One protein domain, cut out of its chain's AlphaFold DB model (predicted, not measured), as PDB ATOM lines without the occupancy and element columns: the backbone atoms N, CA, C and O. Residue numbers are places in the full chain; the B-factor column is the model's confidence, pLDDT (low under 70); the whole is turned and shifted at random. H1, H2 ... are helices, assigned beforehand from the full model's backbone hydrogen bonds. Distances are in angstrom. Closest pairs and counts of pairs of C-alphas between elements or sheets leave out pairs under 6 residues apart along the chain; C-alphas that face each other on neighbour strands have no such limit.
ATOM      1  N   LEU A  74      17.401  36.220  53.868       61.31
ATOM      2  CA  LEU A  74      18.550  36.648  53.046       61.31
ATOM      3  C   LEU A  74      18.253  36.570  51.535       61.31
ATOM      4  O   LEU A  74      18.756  37.392  50.768       61.31
ATOM      5  N   ALA A  75      17.394  35.628  51.133       61.91
ATOM      6  CA  ALA A  75      16.884  35.478  49.776       61.91
ATOM      7  C   ALA A  75      16.059  36.688  49.295       61.91
ATOM      8  O   ALA A  75      16.276  37.164  48.185       61.91
ATOM      9  N   GLU A  76      15.177  37.244  50.125       67.75
ATOM     10  CA  GLU A  76      14.323  38.384  49.766       67.75
ATOM     11  C   GLU A  76      15.128  39.676  49.636       67.75
ATOM     12  O   GLU A  76      15.002  40.388  48.643       67.75
ATOM     13  N   ARG A  77      16.063  39.928  50.560       72.31
ATOM     14  CA  ARG A  77      16.983  41.075  50.443       72.31
ATOM     15  C   ARG A  77      17.817  41.015  49.165       72.31
ATOM     16  O   ARG A  77      18.135  42.043  48.570       72.31
ATOM     17  N   LYS A  78      18.206  39.809  48.752       73.81
ATOM     18  CA  LYS A  78      18.986  39.590  47.532       73.81
ATOM     19  C   LYS A  78      18.123  39.686  46.283       73.81
ATOM     20  O   LYS A  78      18.593  40.226  45.285       73.81
ATOM     21  N   LEU A  79      16.874  39.239  46.347       77.06
ATOM     22  CA  LEU A  79      15.909  39.430  45.275       77.06
ATOM     23  C   LEU A  79      15.670  40.921  45.019       77.06
ATOM     24  O   LEU A  79      15.800  41.356  43.879       77.06
ATOM     25  N   GLU A  80      15.444  41.713  46.067       80.81
ATOM     26  CA  GLU A  80      15.302  43.171  45.962       80.81
ATOM     27  C   GLU A  80      16.532  43.822  45.316       80.81
ATOM     28  O   GLU A  80      16.405  44.630  44.396       80.81
ATOM     29  N   GLU A  81      17.739  43.422  45.733       83.44
ATOM     30  CA  GLU A  81      18.992  43.935  45.166       83.44
ATOM     31  C   GLU A  81      19.114  43.623  43.663       83.44
ATOM     32  O   GLU A  81      19.552  44.461  42.867       83.44
ATOM     33  N   VAL A  82      18.733  42.411  43.253       84.19
ATOM     34  CA  VAL A  82      18.813  41.984  41.853       84.19
ATOM     35  C   VAL A  82      17.724  42.654  41.010       84.19
ATOM     36  O   VAL A  82      18.015  43.081  39.891       84.19
ATOM     37  N   VAL A  83      16.506  42.793  41.536       86.31
ATOM     38  CA  VAL A  83      15.403  43.495  40.863       86.31
ATOM     39  C   VAL A  83      15.774  44.960  40.648       86.31
ATOM     40  O   VAL A  83      15.723  45.425  39.510       86.31
ATOM     41  N   ALA A  84      16.284  45.654  41.669       88.12
ATOM     42  CA  ALA A  84      16.730  47.042  41.543       88.12
ATOM     43  C   ALA A  84      17.828  47.213  40.477       88.12
ATOM     44  O   ALA A  84      17.760  48.114  39.641       88.12
ATOM     45  N   LYS A  85      18.815  46.304  40.435       87.88
ATOM     46  CA  LYS A  85      19.868  46.311  39.402       87.88
ATOM     47  C   LYS A  85      19.309  46.091  37.994       87.88
ATOM     48  O   LYS A  85      19.806  46.695  37.044       87.88
ATOM     49  N   LYS A  86      18.307  45.222  37.841       87.31
ATOM     50  CA  LYS A  86      17.671  44.935  36.548       87.31
ATOM     51  C   LYS A  86      16.809  46.094  36.066       87.31
ATOM     52  O   LYS A  86      16.938  46.462  34.903       87.31
ATOM     53  N   VAL A  87      16.005  46.684  36.948       89.75
ATOM     54  CA  VAL A  87      15.201  47.876  36.648       89.75
ATOM     55  C   VAL A  87      16.123  49.012  36.209       89.75
ATOM     56  O   VAL A  87      15.998  49.476  35.083       89.75
ATOM     57  N   ALA A  88      17.153  49.340  36.996       90.38
ATOM     58  CA  ALA A  88      18.103  50.397  36.643       90.38
ATOM     59  C   ALA A  88      18.839  50.138  35.312       90.38
ATOM     60  O   ALA A  88      19.103  51.064  34.544       90.38
ATOM     61  N   ALA A  89      19.174  48.878  35.008       89.88
ATOM     62  CA  ALA A  89      19.784  48.521  33.729       89.88
ATOM     63  C   ALA A  89      18.820  48.723  32.550       89.88
ATOM     64  O   ALA A  89      19.244  49.213  31.505       89.88
ATOM     65  N   MET A  90      17.543  48.372  32.716       87.38
ATOM     66  CA  MET A  90      16.527  48.529  31.674       87.38
ATOM     67  C   MET A  90      16.134  49.990  31.467       87.38
ATOM     68  O   MET A  90      16.089  50.426  30.322       87.38
ATOM     69  N   GLU A  91      15.972  50.779  32.529       90.88
ATOM     70  CA  GLU A  91      15.731  52.227  32.411       90.88
ATOM     71  C   GLU A  91      16.884  52.924  31.684       90.88
ATOM     72  O   GLU A  91      16.667  53.770  30.818       90.88
ATOM     73  N   LYS A  92      18.128  52.515  31.961       92.69
ATOM     74  CA  LYS A  92      19.307  53.040  31.262       92.69
ATOM     75  C   LYS A  92      19.359  52.631  29.787       92.69
ATOM     76  O   LYS A  92      19.845  53.404  28.968       92.69
ATOM     77  N   GLN A  93      18.911  51.422  29.449       90.31
ATOM     78  CA  GLN A  93      18.874  50.941  28.064       90.31
ATOM     79  C   GLN A  93      17.756  51.596  27.251       90.31
ATOM     80  O   GLN A  93      17.951  51.887  26.075       90.31
ATOM     81  N   LEU A  94      16.603  51.817  27.877       89.44
ATOM     82  CA  LEU A  94      15.407  52.351  27.236       89.44
ATOM     83  C   LEU A  94      15.377  53.887  27.222       89.44
ATOM     84  O   LEU A  94      14.753  54.480  26.346       89.44
ATOM     85  N   GLY A  95      16.077  54.540  28.154       93.38
ATOM     86  CA  GLY A  95      16.141  55.998  28.258       93.38
ATOM     87  C   GLY A  95      14.897  56.639  28.885       93.38
ATOM     88  O   GLY A  95      14.735  57.854  28.799       93.38
ATOM     89  N   PHE A  96      14.027  55.847  29.514       89.12
ATOM     90  CA  PHE A  96      12.846  56.308  30.246       89.12
ATOM     91  C   PHE A  96      12.628  55.472  31.515       89.12
ATOM     92  O   PHE A  96      13.132  54.354  31.623       89.12
ATOM     93  N   ALA A  97      11.891  56.034  32.477       89.88
ATOM     94  CA  ALA A  97      11.542  55.353  33.722       89.88
ATOM     95  C   ALA A  97      10.479  54.275  33.470       89.88
ATOM     96  O   ALA A  97       9.497  54.530  32.768       89.88
ATOM     97  N   LEU A  98      10.675  53.085  34.036       87.00
ATOM     98  CA  LEU A  98       9.739  51.969  33.884       87.00
ATOM     99  C   LEU A  98       8.438  52.251  34.646       87.00
ATOM    100  O   LEU A  98       8.452  52.815  35.743       87.00
ATOM    101  N   ALA A  99       7.304  51.837  34.077       89.81
ATOM    102  CA  ALA A  99       6.032  51.908  34.779       89.81
ATOM    103  C   ALA A  99       6.012  50.908  35.947       89.81
ATOM    104  O   ALA A  99       6.657  49.858  35.905       89.81
ATOM    105  N   SER A 100       5.236  51.205  36.991       86.19
ATOM    106  CA  SER A 100       5.109  50.327  38.163       86.19
ATOM    107  C   SER A 100       4.597  48.924  37.806       86.19
ATOM    108  O   SER A 100       4.976  47.949  38.452       86.19
ATOM    109  N   GLU A 101       3.781  48.809  36.756       83.00
ATOM    110  CA  GLU A 101       3.289  47.532  36.232       83.00
ATOM    111  C   GLU A 101       4.421  46.666  35.661       83.00
ATOM    112  O   GLU A 101       4.493  45.472  35.967       83.00
ATOM    113  N   ASP A 102       5.347  47.268  34.911       86.00
ATOM    114  CA  ASP A 102       6.495  46.567  34.329       86.00
ATOM    115  C   ASP A 102       7.469  46.112  35.416       86.00
ATOM    116  O   ASP A 102       7.943  44.974  35.402       86.00
ATOM    117  N   VAL A 103       7.730  46.978  36.404       86.00
ATOM    118  CA  VAL A 103       8.572  46.648  37.565       86.00
ATOM    119  C   VAL A 103       8.004  45.442  38.315       86.00
ATOM    120  O   VAL A 103       8.762  44.535  38.663       86.00
ATOM    121  N   ARG A 104       6.678  45.375  38.489       85.38
ATOM    122  CA  ARG A 104       6.012  44.230  39.122       85.38
ATOM    123  C   ARG A 104       6.164  42.946  38.301       85.38
ATOM    124  O   ARG A 104       6.446  41.896  38.870       85.38
ATOM    125  N   GLY A 105       6.048  43.023  36.974       83.44
ATOM    126  CA  GLY A 105       6.285  41.873  36.091       83.44
ATOM    127  C   GLY A 105       7.732  41.366  36.141       83.44
ATOM    128  O   GLY A 105       7.985  40.159  36.131       83.44
ATOM    129  N   ILE A 106       8.700  42.281  36.255       84.00
ATOM    130  CA  ILE A 106      10.119  41.945  36.435       84.00
ATOM    131  C   ILE A 106      10.341  41.278  37.794       84.00
ATOM    132  O   ILE A 106      11.048  40.273  37.869       84.00
ATOM    133  N   GLU A 107       9.734  41.798  38.858       84.00
ATOM    134  CA  GLU A 107       9.816  41.198  40.188       84.00
ATOM    135  C   GLU A 107       9.254  39.769  40.192       84.00
ATOM    136  O   GLU A 107       9.923  38.857  40.670       84.00
ATOM    137  N   GLU A 108       8.081  39.545  39.599       81.56
ATOM    138  CA  GLU A 108       7.440  38.228  39.523       81.56
ATOM    139  C   GLU A 108       8.278  37.218  38.722       81.56
ATOM    140  O   GLU A 108       8.501  36.085  39.163       81.56
ATOM    141  N   MET A 109       8.837  37.638  37.580       79.19
ATOM    142  CA  MET A 109       9.754  36.806  36.792       79.19
ATOM    143  C   MET A 109      10.981  36.387  37.616       79.19
ATOM    144  O   MET A 109      11.429  35.237  37.549       79.19
ATOM    145  N   MET A 110      11.539  37.317  38.390       80.62
ATOM    146  CA  MET A 110      12.716  37.060  39.213       80.62
ATOM    147  C   MET A 110      12.357  36.208  40.432       80.62
ATOM    148  O   MET A 110      13.078  35.264  40.745       80.62
ATOM    149  N   ARG A 111      11.199  36.426  41.051       75.38
ATOM    150  CA  ARG A 111      10.683  35.575  42.127       75.38
ATOM    151  C   ARG A 111      10.515  34.136  41.649       75.38
ATOM    152  O   ARG A 111      11.003  33.226  42.305       75.38
ATOM    153  N   ASN A 112       9.987  33.909  40.450       72.38
ATOM    154  CA  ASN A 112       9.898  32.560  39.887       72.38
ATOM    155  C   ASN A 112      11.277  31.917  39.634       72.38
ATOM    156  O   ASN A 112      11.453  30.721  39.865       72.38
ATOM    157  N   LYS A 113      12.276  32.698  39.198       70.56
ATOM    158  CA  LYS A 113      13.644  32.202  38.947       70.56
ATOM    159  C   LYS A 113      14.440  31.904  40.220       70.56
ATOM    160  O   LYS A 113      15.254  30.982  40.218       70.56
ATOM    161  N   TYR A 114      14.250  32.694  41.273       68.75
ATOM    162  CA  TYR A 114      15.081  32.634  42.481       68.75
ATOM    163  C   TYR A 114      14.372  32.013  43.687       68.75
ATOM    164  O   TYR A 114      15.053  31.482  44.556       68.75
ATOM    165  N   CYS A 115      13.041  32.019  43.710       66.75
ATOM    166  CA  CYS A 115      12.213  31.603  44.844       66.75
ATOM    167  C   CYS A 115      11.219  30.476  44.515       66.75
ATOM    168  O   CYS A 115      10.406  30.119  45.362       66.75
ATOM    169  N   GLY A 116      11.235  29.934  43.292       60.62
ATOM    170  CA  GLY A 116      10.401  28.790  42.915       60.62
ATOM    171  C   GLY A 116      10.909  27.462  43.491       60.62
ATOM    172  O   GLY A 116      12.016  27.382  44.014       60.62
ATOM    173  N   LYS A 117      10.140  26.378  43.300       52.69
ATOM    174  CA  LYS A 117      10.475  25.006  43.755       52.69
ATOM    175  C   LYS A 117      11.822  24.452  43.244       52.69
ATOM    176  O   LYS A 117      12.266  23.414  43.714       52.69
ATOM    177  N   GLY A 118      12.456  25.124  42.281       52.09
ATOM    178  CA  GLY A 118      13.813  24.845  41.792       52.09
ATOM    179  C   GLY A 118      14.711  26.089  41.774       52.09
ATOM    180  O   GLY A 118      15.572  26.206  40.905       52.09
ATOM    181  N   GLY A 119      14.448  27.061  42.654       51.94
ATOM    182  CA  GLY A 119      15.126  28.354  42.695       51.94
ATOM    183  C   GLY A 119      16.636  28.215  42.884       51.94
ATOM    184  O   GLY A 119      17.112  27.528  43.781       51.94
ATOM    185  N   LEU A 120      17.403  28.895  42.031       53.50
ATOM    186  CA  LEU A 120      18.868  28.797  41.935       53.50
ATOM    187  C   LEU A 120      19.630  29.517  43.064       53.50
ATOM    188  O   LEU A 120      20.817  29.821  42.914       53.50
ATOM    189  N   PHE A 121      18.982  29.837  44.186       49.88
ATOM    190  CA  PHE A 121      19.666  30.522  45.273       49.88
ATOM    191  C   PHE A 121      20.517  29.530  46.087       49.88
ATOM    192  O   PHE A 121      20.034  28.830  46.970       49.88
ATOM    193  N   TYR A 122      21.819  29.527  45.780       45.38
ATOM    194  CA  TYR A 122      22.914  28.984  46.595       45.38
ATOM    195  C   TYR A 122      23.118  27.461  46.692       45.38
ATOM    196  O   TYR A 122      23.727  27.019  47.658       45.38
ATOM    197  N   SER A 123      22.715  26.637  45.713       47.34
ATOM    198  CA  SER A 123      22.952  25.163  45.750       47.34
ATOM    199  C   SER A 123      22.478  24.473  47.042       47.34
ATOM    200  O   SER A 123      22.837  23.338  47.343       47.34
ATOM    201  N   THR A 124      21.665  25.182  47.802       45.22
ATOM    202  CA  THR A 124      20.861  24.744  48.919       45.22
ATOM    203  C   THR A 124      19.444  24.735  48.392       45.22
ATOM    204  O   THR A 124      19.111  25.594  47.576       45.22
ATOM    205  N   GLU A 125      18.623  23.780  48.822       44.00
ATOM    206  CA  GLU A 125      17.173  23.836  48.629       44.00
ATOM    207  C   GLU A 125      16.696  25.184  49.187       44.00
ATOM    208  O   GLU A 125      16.578  25.376  50.397       44.00
ATOM    209  N   GLY A 126      16.615  26.182  48.306       40.00
ATOM    210  CA  GLY A 126      16.422  27.568  48.680       40.00
ATOM    211  C   GLY A 126      15.028  27.684  49.248       40.00
ATOM    212  O   GLY A 126      14.057  27.544  48.506       40.00
ATOM    213  N   GLY A 127      14.950  27.901  50.561       48.66
ATOM    214  CA  GLY A 127      13.705  28.192  51.252       48.66
ATOM    215  C   GLY A 127      12.908  29.231  50.469       48.66
ATOM    216  O   GLY A 127      13.438  30.260  50.043       48.66
ATOM    217  N   SER A 128      11.645  28.901  50.243       54.34
ATOM    218  CA  SER A 128      10.642  29.709  49.560       54.34
ATOM    219  C   SER A 128      10.681  31.168  50.024       54.34
ATOM    220  O   SER A 128      10.461  31.444  51.207       54.34
ATOM    221  N   CYS A 129      10.921  32.115  49.111       55.31
ATOM    222  CA  CYS A 129      10.678  33.529  49.413       55.31
ATOM    223  C   CYS A 129       9.190  33.684  49.724       55.31
ATOM    224  O   CYS A 129       8.356  33.357  48.880       55.31
ATOM    225  N   ALA A 130       8.888  34.119  50.944       55.34
ATOM    226  CA  ALA A 130       7.557  34.165  51.528       55.34
ATOM    227  C   ALA A 130       6.639  32.973  51.170       55.34
ATOM    228  O   ALA A 130       5.557  33.156  50.623       55.34
ATOM    229  N   GLU A 131       7.008  31.759  51.586       44.59
ATOM    230  CA  GLU A 131       5.998  30.813  52.104       44.59
ATOM    231  C   GLU A 131       5.976  30.904  53.642       44.59
ATOM    232  O   GLU A 131       5.780  29.938  54.360       44.59
ATOM    233  N   ASN A 132       6.166  32.119  54.168       46.34
ATOM    234  CA  ASN A 132       5.837  32.469  55.547       46.34
ATOM    235  C   ASN A 132       4.371  32.919  55.655       46.34
ATOM    236  O   ASN A 132       4.025  33.745  56.492       46.34
ATOM    237  N   VAL A 133       3.471  32.282  54.901       42.91
ATOM    238  CA  VAL A 133       2.286  31.771  55.585       42.91
ATOM    239  C   VAL A 133       2.756  30.474  56.234       42.91
ATOM    240  O   VAL A 133       2.411  29.375  55.808       42.91
ATOM    241  N   MET A 134       3.527  30.605  57.321       42.56
ATOM    242  CA  MET A 134       3.286  29.697  58.422       42.56
ATOM    243  C   MET A 134       1.797  29.884  58.693       42.56
ATOM    244  O   MET A 134       1.377  30.790  59.411       42.56
ATOM    245  N   THR A 135       0.979  28.998  58.134       42.72
ATOM    246  CA  THR A 135      -0.065  28.411  58.938       42.72
ATOM    247  C   THR A 135       0.678  27.892  60.161       42.72
ATOM    248  O   THR A 135       1.081  26.732  60.227       42.72
ATOM    249  N   ALA A 136       0.886  28.773  61.142       43.28
ATOM    250  CA  ALA A 136       0.717  28.413  62.517       43.28
ATOM    251  C   ALA A 136      -0.700  27.847  62.543       43.28
ATOM    252  O   ALA A 136      -1.681  28.533  62.821       43.28
ATOM    253  N   VAL A 137      -0.802  26.572  62.160       44.00
ATOM    254  CA  VAL A 137      -1.753  25.660  62.736       44.00
ATOM    255  C   VAL A 137      -1.401  25.770  64.204       44.00
ATOM    256  O   VAL A 137      -0.513  25.092  64.718       44.00
ATOM    257  N   TYR A 138      -2.021  26.749  64.857       38.47
ATOM    258  CA  TYR A 138      -2.287  26.672  66.263       38.47
ATOM    259  C   TYR A 138      -2.953  25.307  66.392       38.47
ATOM    260  O   TYR A 138      -4.145  25.147  66.138       38.47
TER     261      TYR A 138
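What this domain is: This is residues 74 to 138 of the 152 residues of the protein "Hypothetical protein" of Coccolithus braarudii (UniProt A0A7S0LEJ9). A helical hairpin of two helices, H1 and then H2, crossing at a steep tilt, is followed by a long tail with no named element, whose residues 132 to 138 stick out free. The printed part has 65 residues, with two named helices and no named strand; its class is all helix. It is loose, with a radius of gyration of the C-alphas of 14.2 A, and elongated, spanning 50 by 27 by 17 A.

How they stand to each other: H1, residues 74 to 94, and H2, residues 100 to 115, form a helical hairpin over a tight link of 5 residues. They touch, with the closest C-alphas, those of Val 83 and Glu 107, 6.1 A apart. They run opposite ways at a steep tilt of 45 degrees. In both helices every O i to N i+4 pair is within hydrogen-bond range.

Where its parts are: H1 begins at C-alpha 74 (18.550, 36.648, 53.046) and is 30.4 A long from first to last C-alpha. H2 measures 21.1 A and ends at C-alpha 115 (12.213, 31.603, 44.844).

The domain as a whole: The two C-alphas farthest apart, those of Gly 95 and Tyr 138, are 51.4 A apart. The printed part has no cut. Residues 74 to 76 and 114 to 138 have pLDDT under 70.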